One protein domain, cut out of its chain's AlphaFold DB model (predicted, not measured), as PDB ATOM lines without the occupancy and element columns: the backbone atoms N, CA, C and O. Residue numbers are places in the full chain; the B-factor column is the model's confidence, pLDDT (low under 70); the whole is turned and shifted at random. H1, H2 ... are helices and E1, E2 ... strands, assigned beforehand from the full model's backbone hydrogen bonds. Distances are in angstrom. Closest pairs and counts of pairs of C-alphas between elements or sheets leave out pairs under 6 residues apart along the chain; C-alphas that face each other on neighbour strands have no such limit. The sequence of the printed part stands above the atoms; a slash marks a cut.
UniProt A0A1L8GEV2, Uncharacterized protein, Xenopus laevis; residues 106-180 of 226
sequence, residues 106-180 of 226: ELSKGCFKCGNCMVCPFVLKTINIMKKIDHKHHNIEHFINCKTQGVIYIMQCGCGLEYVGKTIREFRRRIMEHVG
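This is residues 106 to 180 of the 226 residues of an uncharacterized protein of Xenopus laevis (UniProt A0A1L8GEV2). Picture a longer strand hairpin, E5 with E6, and a separate shorter one, E2 with E3, with a short parallel pair, E1 beside E4, whose Gly 110 in E1 lies near Asn 128 and Asn 139 at the open end of the shorter hairpin. Helix H1 sits by the E5 and E6 hairpin, and the unnamed stretch of residues 113 to 127 leads from E1 to E2. The 75 printed residues hold six named strands and then one named helix, in the order E1, E2, E3, E4, E5, E6, H1, with three two-stranded sheets, one parallel and two antiparallel. The class is mixed, helices and strands, though under half of the residues are in named elements. The whole is compact, with a radius of gyration of the C-alphas of 12.3 A and spans of 34 by 32 by 21 A.

Find C-alpha 110 at (-54.654, 18.307, 12.504), where E1 begins; it runs to residue 112. Further on come E2, residues 128 to 130, E3, residues 137 to 139, and E4, residues 143 to 145. Look next at C-alpha 151, at (-52.485, 27.311, 4.540): from there E5 runs 16.3 A to residue 156. E6 is residues 162 to 167 and 16.6 A long. H1, residues 171 to 179, runs 12.6 A and ends with C-alpha 179 at (-45.579, 17.672, -8.122).

Begin with E1 and E4, parallel at 28 degrees; N 112 and O 144 are 2.8 A apart, within hydrogen-bond range. E2 and E3 form an antiparallel hairpin at 158 degrees, with N 129 and O 138 at 2.8 A, within that range. The closest C-alphas of E1 and E2, those of Gly 110 and Asn 128, are 7.0 A apart. E5 and E6 form the other antiparallel hairpin, at 156 degrees; look for N 153 and O 165 at 2.9 A and N 163 and O 155 at 2.8 A, both within hydrogen-bond range. E2 and E3 are apart from E5 and E6. E4 is apart from E5, only just, at 8.3 A. At H1, the closest C-alphas to E5 are those of Phe 171 and Val 151, 6.7 A apart, and to E6 those of Arg 174 and Thr 167, also 6.7 A apart. In H1 every O i to N i+4 pair is within hydrogen-bond range.

The C-alphas of Asn 116 and Asp 134 are the two farthest apart, at 35.7 A. The printed part has no cut. The link from E1 to E2 is long, with 15 residues. The mean pLDDT of the printed part is 80.6; look for values under 70 at residues 106 to 108, 158 to 161 and 180.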
ATOM      1  N   GLU A 106     -61.438  13.113  18.007       52.91
ATOM      2  CA  GLU A 106     -61.122  12.561  16.678       52.91
ATOM      3  C   GLU A 106     -61.601  13.442  15.513       52.91
ATOM      4  O   GLU A 106     -61.004  13.406  14.437       52.91
ATOM      5  N   LEU A 107     -62.554  14.355  15.745       57.56
ATOM      6  CA  LEU A 107     -62.794  15.526  14.874       57.56
ATOM      7  C   LEU A 107     -61.714  16.611  15.053       57.56
ATOM      8  O   LEU A 107     -61.810  17.727  14.530       57.56
ATOM      9  N   SER A 108     -60.681  16.274  15.824       67.69
ATOM     10  CA  SER A 108     -59.672  17.168  16.343       67.69
ATOM     11  C   SER A 108     -58.709  17.665  15.277       67.69
ATOM     12  O   SER A 108     -58.241  16.966  14.387       67.69
ATOM     13  N   LYS A 109     -58.425  18.950  15.414       82.25
ATOM     14  CA  LYS A 109     -57.266  19.703  14.941       82.25
ATOM     15  C   LYS A 109     -56.102  18.835  14.422       82.25
ATOM     16  O   LYS A 109     -55.574  17.982  15.128       82.25
ATOM     17  N   GLY A 110     -55.671  19.096  13.192       85.06
ATOM     18  CA  GLY A 110     -54.654  18.307  12.504       85.06
ATOM     19  C   GLY A 110     -54.750  18.432  10.989       85.06
ATOM     20  O   GLY A 110     -55.681  19.025  10.455       85.06
ATOM     21  N   CYS A 111     -53.777  17.870  10.288       87.12
ATOM     22  CA  CYS A 111     -53.769  17.680   8.848       87.12
ATOM     23  C   CYS A 111     -54.264  16.270   8.510       87.12
ATOM     24  O   CYS A 111     -53.781  15.288   9.073       87.12
ATOM     25  N   PHE A 112     -55.197  16.167   7.566       86.44
ATOM     26  CA  PHE A 112     -55.855  14.922   7.185       86.44
ATOM     27  C   PHE A 112     -55.957  14.771   5.667       86.44
ATOM     28  O   PHE A 112     -55.999  15.739   4.899       86.44
ATOM     29  N   LYS A 113     -56.051  13.516   5.220       82.94
ATOM     30  CA  LYS A 113     -56.348  13.192   3.824       82.94
ATOM     31  C   LYS A 113     -57.820  13.486   3.533       82.94
ATOM     32  O   LYS A 113     -58.688  13.222   4.353       82.94
ATOM     33  N   CYS A 114     -58.099  14.013   2.341       81.06
ATOM     34  CA  CYS A 114     -59.462  14.291   1.881       81.06
ATOM     35  C   CYS A 114     -60.233  13.024   1.438       81.06
ATOM     36  O   CYS A 114     -61.409  13.125   1.096       81.06
ATOM     37  N   GLY A 115     -59.556  11.872   1.351       71.62
ATOM     38  CA  GLY A 115     -60.086  10.595   0.856       71.62
ATOM     39  C   GLY A 115     -60.085  10.483  -0.670       71.62
ATOM     40  O   GLY A 115     -59.506   9.556  -1.216       71.62
ATOM     41  N   ASN A 116     -60.632  11.483  -1.367       73.56
ATOM     42  CA  ASN A 116     -60.997  11.359  -2.789       73.56
ATOM     43  C   ASN A 116     -60.238  12.325  -3.717       73.56
ATOM     44  O   ASN A 116     -60.807  12.878  -4.657       73.56
ATOM     45  N   CYS A 117     -58.963  12.614  -3.444       75.75
ATOM     46  CA  CYS A 117     -58.171  13.501  -4.301       75.75
ATOM     47  C   CYS A 117     -56.769  12.956  -4.575       75.75
ATOM     48  O   CYS A 117     -56.117  12.452  -3.665       75.75
ATOM     49  N   MET A 118     -56.281  13.164  -5.807       80.31
ATOM     50  CA  MET A 118     -54.958  12.724  -6.300       80.31
ATOM     51  C   MET A 118     -53.779  13.232  -5.459       80.31
ATOM     52  O   MET A 118     -52.677  12.711  -5.543       80.31
ATOM     53  N   VAL A 119     -54.012  14.256  -4.635       84.06
ATOM     54  CA  VAL A 119     -53.009  14.844  -3.744       84.06
ATOM     55  C   VAL A 119     -52.900  14.112  -2.400       84.06
ATOM     56  O   VAL A 119     -51.875  14.219  -1.734       84.06
ATOM     57  N   CYS A 120     -53.920  13.349  -1.986       83.62
ATOM     58  CA  CYS A 120     -53.931  12.646  -0.696       83.62
ATOM     59  C   CYS A 120     -52.685  11.789  -0.419       83.62
ATOM     60  O   CYS A 120     -52.260  11.774   0.735       83.62
ATOM     61  N   PRO A 121     -52.084  11.090  -1.404       85.75
ATOM     62  CA  PRO A 121     -50.850  10.337  -1.179       85.75
ATOM     63  C   PRO A 121     -49.677  11.202  -0.697       85.75
ATOM     64  O   PRO A 121     -48.879  10.735   0.104       85.75
ATOM     65  N   PHE A 122     -49.617  12.471  -1.111       83.81
ATOM     66  CA  PHE A 122     -48.561  13.420  -0.736       83.81
ATOM     67  C   PHE A 122     -48.848  14.170   0.575       83.81
ATOM     68  O   PHE A 122     -48.033  14.970   1.027       83.81
ATOM     69  N   VAL A 123     -50.021  13.958   1.178       84.62
ATOM     70  CA  VAL A 123     -50.444  14.647   2.402       84.62
ATOM     71  C   VAL A 123     -50.208  13.733   3.594       84.62
ATOM     72  O   VAL A 123     -50.806  12.660   3.710       84.62
ATOM     73  N   LEU A 124     -49.360  14.194   4.508       84.94
ATOM     74  CA  LEU A 124     -49.098  13.511   5.766       84.94
ATOM     75  C   LEU A 124     -50.224  13.797   6.760       84.94
ATOM     76  O   LEU A 124     -50.525  14.957   7.054       84.94
ATOM     77  N   LYS A 125     -50.837  12.727   7.282       86.25
ATOM     78  CA  LYS A 125     -51.771  12.833   8.405       86.25
ATOM     79  C   LYS A 125     -50.955  13.125   9.660       86.25
ATOM     80  O   LYS A 125     -50.129  12.304  10.045       86.25
ATOM     81  N   THR A 126     -51.162  14.281  10.277       85.56
ATOM     82  CA  THR A 126     -50.435  14.664  11.494       85.56
ATOM     83  C   THR A 126     -51.200  15.703  12.299       85.56
ATOM     84  O   THR A 126     -51.908  16.522  11.730       85.56
ATOM     85  N   ILE A 127     -51.032  15.708  13.617       85.00
ATOM     86  CA  ILE A 127     -51.597  16.720  14.523       85.00
ATOM     87  C   ILE A 127     -50.559  17.761  14.958       85.00
ATOM     88  O   ILE A 127     -50.910  18.800  15.513       85.00
ATOM     89  N   ASN A 128     -49.272  17.503  14.714       85.81
ATOM     90  CA  ASN A 128     -48.187  18.402  15.078       85.81
ATOM     91  C   ASN A 128     -47.018  18.327  14.084       85.81
ATOM     92  O   ASN A 128     -46.896  17.397  13.288       85.81
ATOM     93  N   ILE A 129     -46.177  19.352  14.105       86.00
ATOM     94  CA  ILE A 129     -44.990  19.472  13.262       86.00
ATOM     95  C   ILE A 129     -43.790  19.656  14.184       86.00
ATOM     96  O   ILE A 129     -43.772  20.588  14.987       86.00
ATOM     97  N   MET A 130     -42.786  18.791  14.071       83.06
ATOM     98  CA  MET A 130     -41.535  18.944  14.810       83.06
ATOM     99  C   MET A 130     -40.663  20.010  14.141       83.06
ATOM    100  O   MET A 130     -40.381  19.940  12.947       83.06
ATOM    101  N   LYS A 131     -40.226  21.008  14.907       79.00
ATOM    102  CA  LYS A 131     -39.291  22.031  14.436       79.00
ATOM    103  C   LYS A 131     -37.855  21.529  14.559       79.00
ATOM    104  O   LYS A 131     -37.473  21.013  15.600       79.00
ATOM    105  N   LYS A 132     -37.031  21.736  13.529       75.88
ATOM    106  CA  LYS A 132     -35.626  21.283  13.532       75.88
ATOM    107  C   LYS A 132     -34.697  22.051  14.475       75.88
ATOM    108  O   LYS A 132     -33.666  21.516  14.843       75.88
ATOM    109  N   ILE A 133     -35.025  23.298  14.817       72.12
ATOM    110  CA  ILE A 133     -34.118  24.180  15.574       72.12
ATOM    111  C   ILE A 133     -34.128  23.844  17.066       72.12
ATOM    112  O   ILE A 133     -33.078  23.747  17.686       72.12
ATOM    113  N   ASP A 134     -35.317  23.707  17.643       81.19
ATOM    114  CA  ASP A 134     -35.535  23.537  19.080       81.19
ATOM    115  C   ASP A 134     -36.141  22.168  19.422       81.19
ATOM    116  O   ASP A 134     -36.491  21.926  20.574       81.19
ATOM    117  N   HIS A 135     -36.317  21.296  18.420       78.31
ATOM    118  CA  HIS A 135     -37.014  20.009  18.530       78.31
ATOM    119  C   HIS A 135     -38.414  20.118  19.154       78.31
ATOM    120  O   HIS A 135     -38.982  19.137  19.633       78.31
ATOM    121  N   LYS A 136     -39.012  21.316  19.131       79.50
ATOM    122  CA  LYS A 136     -40.316  21.566  19.731       79.50
ATOM    123  C   LYS A 136     -41.424  21.208  18.753       79.50
ATOM    124  O   LYS A 136     -41.369  21.532  17.565       79.50
ATOM    125  N   HIS A 137     -42.483  20.604  19.277       82.94
ATOM    126  CA  HIS A 137     -43.686  20.330  18.505       82.94
ATOM    127  C   HIS A 137     -44.545  21.594  18.377       82.94
ATOM    128  O   HIS A 137     -44.881  22.259  19.359       82.94
ATOM    129  N   HIS A 138     -44.918  21.924  17.145       84.69
ATOM    130  CA  HIS A 138     -45.964  22.883  16.831       84.69
ATOM    131  C   HIS A 138     -47.270  22.130  16.589       84.69
ATOM    132  O   HIS A 138     -47.402  21.437  15.582       84.69
ATOM    133  N   ASN A 139     -48.224  22.259  17.510       86.00
ATOM    134  CA  ASN A 139     -49.538  21.642  17.366       86.00
ATOM    135  C   ASN A 139     -50.363  22.392  16.321       86.00
ATOM    136  O   ASN A 139     -50.447  23.620  16.341       86.00
ATOM    137  N   ILE A 140     -50.985  21.642  15.420       86.00
ATOM    138  CA  ILE A 140     -51.914  22.186  14.441       86.00
ATOM    139  C   ILE A 140     -53.222  22.458  15.176       86.00
ATOM    140  O   ILE A 140     -53.807  21.556  15.764       86.00
ATOM    141  N   GLU A 141     -53.677  23.710  15.156       84.00
ATOM    142  CA  GLU A 141     -54.844  24.139  15.940       84.00
ATOM    143  C   GLU A 141     -56.181  24.013  15.201       84.00
ATOM    144  O   GLU A 141     -57.242  24.158  15.805       84.00
ATOM    145  N   HIS A 142     -56.128  23.734  13.900       83.44
ATOM    146  CA  HIS A 142     -57.286  23.695  13.013       83.44
ATOM    147  C   HIS A 142     -57.383  22.343  12.319       83.44
ATOM    148  O   HIS A 142     -56.381  21.661  12.116       83.44
ATOM    149  N   PHE A 143     -58.589  21.962  11.914       85.44
ATOM    150  CA  PHE A 143     -58.772  20.851  10.991       85.44
ATOM    151  C   PHE A 143     -58.380  21.298   9.575       85.44
ATOM    152  O   PHE A 143     -58.988  22.198   8.991       85.44
ATOM    153  N   ILE A 144     -57.338  20.684   9.028       87.44
ATOM    154  CA  ILE A 144     -56.757  20.976   7.722       87.44
ATOM    155  C   ILE A 144     -56.855  19.718   6.864       87.44
ATOM    156  O   ILE A 144     -56.513  18.621   7.293       87.44
ATOM    157  N   ASN A 145     -57.282  19.866   5.616       88.75
ATOM    158  CA  ASN A 145     -57.208  18.809   4.619       88.75
ATOM    159  C   ASN A 145     -56.834  19.387   3.248       88.75
ATOM    160  O   ASN A 145     -56.562  20.577   3.089       88.75
ATOM    161  N   CYS A 146     -56.838  18.547   2.213       87.38
ATOM    162  CA  CYS A 146     -56.434  18.956   0.868       87.38
ATOM    163  C   CYS A 146     -57.324  20.059   0.246       87.38
ATOM    164  O   CYS A 146     -56.936  20.658  -0.754       87.38
ATOM    165  N   LYS A 147     -58.517  20.329   0.788       85.69
ATOM    166  CA  LYS A 147     -59.435  21.382   0.317       85.69
ATOM    167  C   LYS A 147     -59.288  22.690   1.104       85.69
ATOM    168  O   LYS A 147     -59.793  23.712   0.649       85.69
ATOM    169  N   THR A 148     -58.580  22.687   2.235       86.50
ATOM    170  CA  THR A 148     -58.378  23.882   3.062       86.50
ATOM    171  C   THR A 148     -57.630  24.968   2.284       86.50
ATOM    172  O   THR A 148     -56.676  24.691   1.553       86.50
ATOM    173  N   GLN A 149     -58.087  26.210   2.425       87.69
ATOM    174  CA  GLN A 149     -57.494  27.414   1.841       87.69
ATOM    175  C   GLN A 149     -56.706  28.189   2.900       87.69
ATOM    176  O   GLN A 149     -56.924  28.000   4.094       87.69
ATOM    177  N   GLY A 150     -55.801  29.075   2.477       82.94
ATOM    178  CA  GLY A 150     -55.072  29.939   3.413       82.94
ATOM    179  C   GLY A 150     -54.066  29.192   4.297       82.94
ATOM    180  O   GLY A 150     -53.904  29.540   5.461       82.94
ATOM    181  N   VAL A 151     -53.401  28.164   3.765       86.06
ATOM    182  CA  VAL A 151     -52.485  27.311   4.540       86.06
ATOM    183  C   VAL A 151     -51.021  27.710   4.360       86.06
ATOM    184  O   VAL A 151     -50.592  28.098   3.268       86.06
ATOM    185  N   ILE A 152     -50.245  27.562   5.433       84.94
ATOM    186  CA  ILE A 152     -48.780  27.493   5.413       84.94
ATOM    187  C   ILE A 152     -48.412  26.012   5.529       84.94
ATOM    188  O   ILE A 152     -49.003  25.301   6.338       84.94
ATOM    189  N   TYR A 153     -47.481  25.535   4.708       85.50
ATOM    190  CA  TYR A 153     -47.137  24.115   4.626       85.50
ATOM    191  C   TYR A 153     -45.630  23.906   4.505       85.50
ATOM    192  O   TYR A 153     -44.903  24.799   4.072       85.50
ATOM    193  N   ILE A 154     -45.182  22.702   4.866       84.38
ATOM    194  CA  ILE A 154     -43.798  22.249   4.719       84.38
ATOM    195  C   ILE A 154     -43.781  21.085   3.725       84.38
ATOM    196  O   ILE A 154     -44.625  20.194   3.809       84.38
ATOM    197  N   MET A 155     -42.839  21.094   2.787       81.19
ATOM    198  CA  MET A 155     -42.525  19.954   1.925       81.19
ATOM    199  C   MET A 155     -41.112  19.481   2.224       81.19
ATOM    200  O   MET A 155     -40.200  20.300   2.303       81.19
ATOM    201  N   GLN A 156     -40.933  18.173   2.352       74.31
ATOM    202  CA  GLN A 156     -39.627  17.563   2.558       74.31
ATOM    203  C   GLN A 156     -39.192  16.844   1.283       74.31
ATOM    204  O   GLN A 156     -39.939  16.061   0.702       74.31
ATOM    205  N   CYS A 157     -37.978  17.143   0.846       71.25
ATOM    206  CA  CYS A 157     -37.304  16.484  -0.258       71.25
ATOM    207  C   CYS A 157     -36.704  15.150   0.212       71.25
ATOM    208  O   CYS A 157     -36.323  15.032   1.378       71.25
ATOM    209  N   GLY A 158     -36.534  14.172  -0.685       66.12
ATOM    210  CA  GLY A 158     -35.910  12.885  -0.344       66.12
ATOM    211  C   GLY A 158     -34.481  13.023   0.199       66.12
ATOM    212  O   GLY A 158     -34.042  12.211   1.003       66.12
ATOM    213  N   CYS A 159     -33.781  14.106  -0.156       65.88
ATOM    214  CA  CYS A 159     -32.464  14.453   0.393       65.88
ATOM    215  C   CYS A 159     -32.499  15.109   1.792       65.88
ATOM    216  O   CYS A 159     -31.466  15.545   2.290       65.88
ATOM    217  N   GLY A 160     -33.673  15.239   2.420       65.50
ATOM    218  CA  GLY A 160     -33.834  15.788   3.772       65.50
ATOM    219  C   GLY A 160     -33.968  17.315   3.861       65.50
ATOM    220  O   GLY A 160     -34.224  17.844   4.949       65.50
ATOM    221  N   LEU A 161     -33.848  18.030   2.738       69.19
ATOM    222  CA  LEU A 161     -34.104  19.472   2.668       69.19
ATOM    223  C   LEU A 161     -35.604  19.776   2.776       69.19
ATOM    224  O   LEU A 161     -36.432  19.060   2.218       69.19
ATOM    225  N   GLU A 162     -35.948  20.862   3.464       72.00
ATOM    226  CA  GLU A 162     -37.334  21.290   3.676       72.00
ATOM    227  C   GLU A 162     -37.617  22.632   3.007       72.00
ATOM    228  O   GLU A 162     -36.814  23.565   3.068       72.00
ATOM    229  N   TYR A 163     -38.797  22.738   2.408       77.12
ATOM    230  CA  TYR A 163     -39.348  23.964   1.855       77.12
ATOM    231  C   TYR A 163     -40.591  24.377   2.634       77.12
ATOM    232  O   TYR A 163     -41.501  23.570   2.814       77.12
ATOM    233  N   VAL A 164     -40.668  25.648   3.030       77.88
ATOM    234  CA  VAL A 164     -41.871  26.235   3.631       77.88
ATOM    235  C   VAL A 164     -42.578  27.101   2.593       77.88
ATOM    236  O   VAL A 164     -42.004  28.051   2.061       77.88
ATOM    237  N   GLY A 165     -43.838  26.782   2.314       73.19
ATOM    238  CA  GLY A 165     -44.681  27.496   1.365       73.19
ATOM    239  C   GLY A 165     -45.959  28.029   2.001       73.19
ATOM    240  O   GLY A 165     -46.325  27.688   3.124       73.19
ATOM    241  N   LYS A 166     -46.675  28.867   1.250       83.00
ATOM    242  CA  LYS A 166     -48.013  29.353   1.610       83.00
ATOM    243  C   LYS A 166     -48.930  29.368   0.394       83.00
ATOM    244  O   LYS A 166     -48.464  29.554  -0.730       83.00
ATOM    245  N   THR A 167     -50.234  29.236   0.605       80.19
ATOM    246  CA  THR A 167     -51.234  29.374  -0.460       80.19
ATOM    247  C   THR A 167     -52.543  29.946   0.067       80.19
ATOM    248  O   THR A 167     -53.012  29.570   1.134       80.19
ATOM    249  N   ILE A 168     -53.154  30.841  -0.711       83.12
ATOM    250  CA  ILE A 168     -54.536  31.300  -0.486       83.12
ATOM    251  C   ILE A 168     -55.527  30.356  -1.186       83.12
ATOM    252  O   ILE A 168     -56.655  30.196  -0.743       83.12
ATOM    253  N   ARG A 169     -55.098  29.681  -2.260       83.19
ATOM    254  CA  ARG A 169     -55.894  28.666  -2.964       83.19
ATOM    255  C   ARG A 169     -56.004  27.394  -2.123       83.19
ATOM    256  O   ARG A 169     -55.257  27.219  -1.164       83.19
ATOM    257  N   GLU A 170     -56.879  26.480  -2.540       89.81
ATOM    258  CA  GLU A 170     -56.984  25.150  -1.927       89.81
ATOM    259  C   GLU A 170     -55.616  24.453  -1.906       89.81
ATOM    260  O   GLU A 170     -54.908  24.444  -2.920       89.81
ATOM    261  N   PHE A 171     -55.271  23.828  -0.781       88.69
ATOM    262  CA  PHE A 171     -53.980  23.175  -0.577       88.69
ATOM    263  C   PHE A 171     -53.638  22.176  -1.692       88.69
ATOM    264  O   PHE A 171     -52.532  22.194  -2.229       88.69
ATOM    265  N   ARG A 172     -54.619  21.387  -2.151       88.69
ATOM    266  CA  ARG A 172     -54.459  20.446  -3.270       88.69
ATOM    267  C   ARG A 172     -53.970  21.106  -4.554       88.69
ATOM    268  O   ARG A 172     -53.159  20.520  -5.255       88.69
ATOM    269  N   ARG A 173     -54.440  22.317  -4.869       86.19
ATOM    270  CA  ARG A 173     -54.020  23.017  -6.093       86.19
ATOM    271  C   ARG A 173     -52.542  23.345  -6.015       86.19
ATOM    272  O   ARG A 173     -51.815  23.117  -6.971       86.19
ATOM    273  N   ARG A 174     -52.097  23.787  -4.840       88.00
ATOM    274  CA  ARG A 174     -50.699  24.120  -4.613       88.00
ATOM    275  C   ARG A 174     -49.784  22.898  -4.665       88.00
ATOM    276  O   ARG A 174     -48.696  22.991  -5.219       88.00
ATOM    277  N   ILE A 175     -50.212  21.761  -4.118       86.31
ATOM    278  CA  ILE A 175     -49.417  20.533  -4.208       86.31
ATOM    279  C   ILE A 175     -49.341  20.028  -5.650       86.31
ATOM    280  O   ILE A 175     -48.246  19.693  -6.077       86.31
ATOM    281  N   MET A 176     -50.437  20.047  -6.422       83.62
ATOM    282  CA  MET A 176     -50.415  19.660  -7.846       83.62
ATOM    283  C   MET A 176     -49.395  20.474  -8.652       83.62
ATOM    284  O   MET A 176     -48.618  19.891  -9.402       83.62
ATOM    285  N   GLU A 177     -49.334  21.792  -8.428       80.19
ATOM    286  CA  GLU A 177     -48.317  22.667  -9.032       80.19
ATOM    287  C   GLU A 177     -46.887  22.203  -8.676       80.19
ATOM    288  O   GLU A 177     -46.012  22.183  -9.536       80.19
ATOM    289  N   HIS A 178     -46.651  21.789  -7.426       76.25
ATOM    290  CA  HIS A 178     -45.338  21.343  -6.952       76.25
ATOM    291  C   HIS A 178     -44.931  19.934  -7.381       76.25
ATOM    292  O   HIS A 178     -43.735  19.675  -7.452       76.25
ATOM    293  N   VAL A 179     -45.878  19.028  -7.626       76.00
ATOM    294  CA  VAL A 179     -45.579  17.672  -8.122       76.00
ATOM    295  C   VAL A 179     -45.592  17.587  -9.647       76.00
ATOM    296  O   VAL A 179     -45.275  16.546 -10.206       76.00
ATOM    297  N   GLY A 180     -45.939  18.681 -10.326       69.81
ATOM    298  CA  GLY A 180     -45.965  18.729 -11.779       69.81
ATOM    299  C   GLY A 180     -47.205  18.087 -12.412       69.81
ATOM    300  O   GLY A 180     -47.142  17.618 -13.541       69.81
TER     301      GLY A 180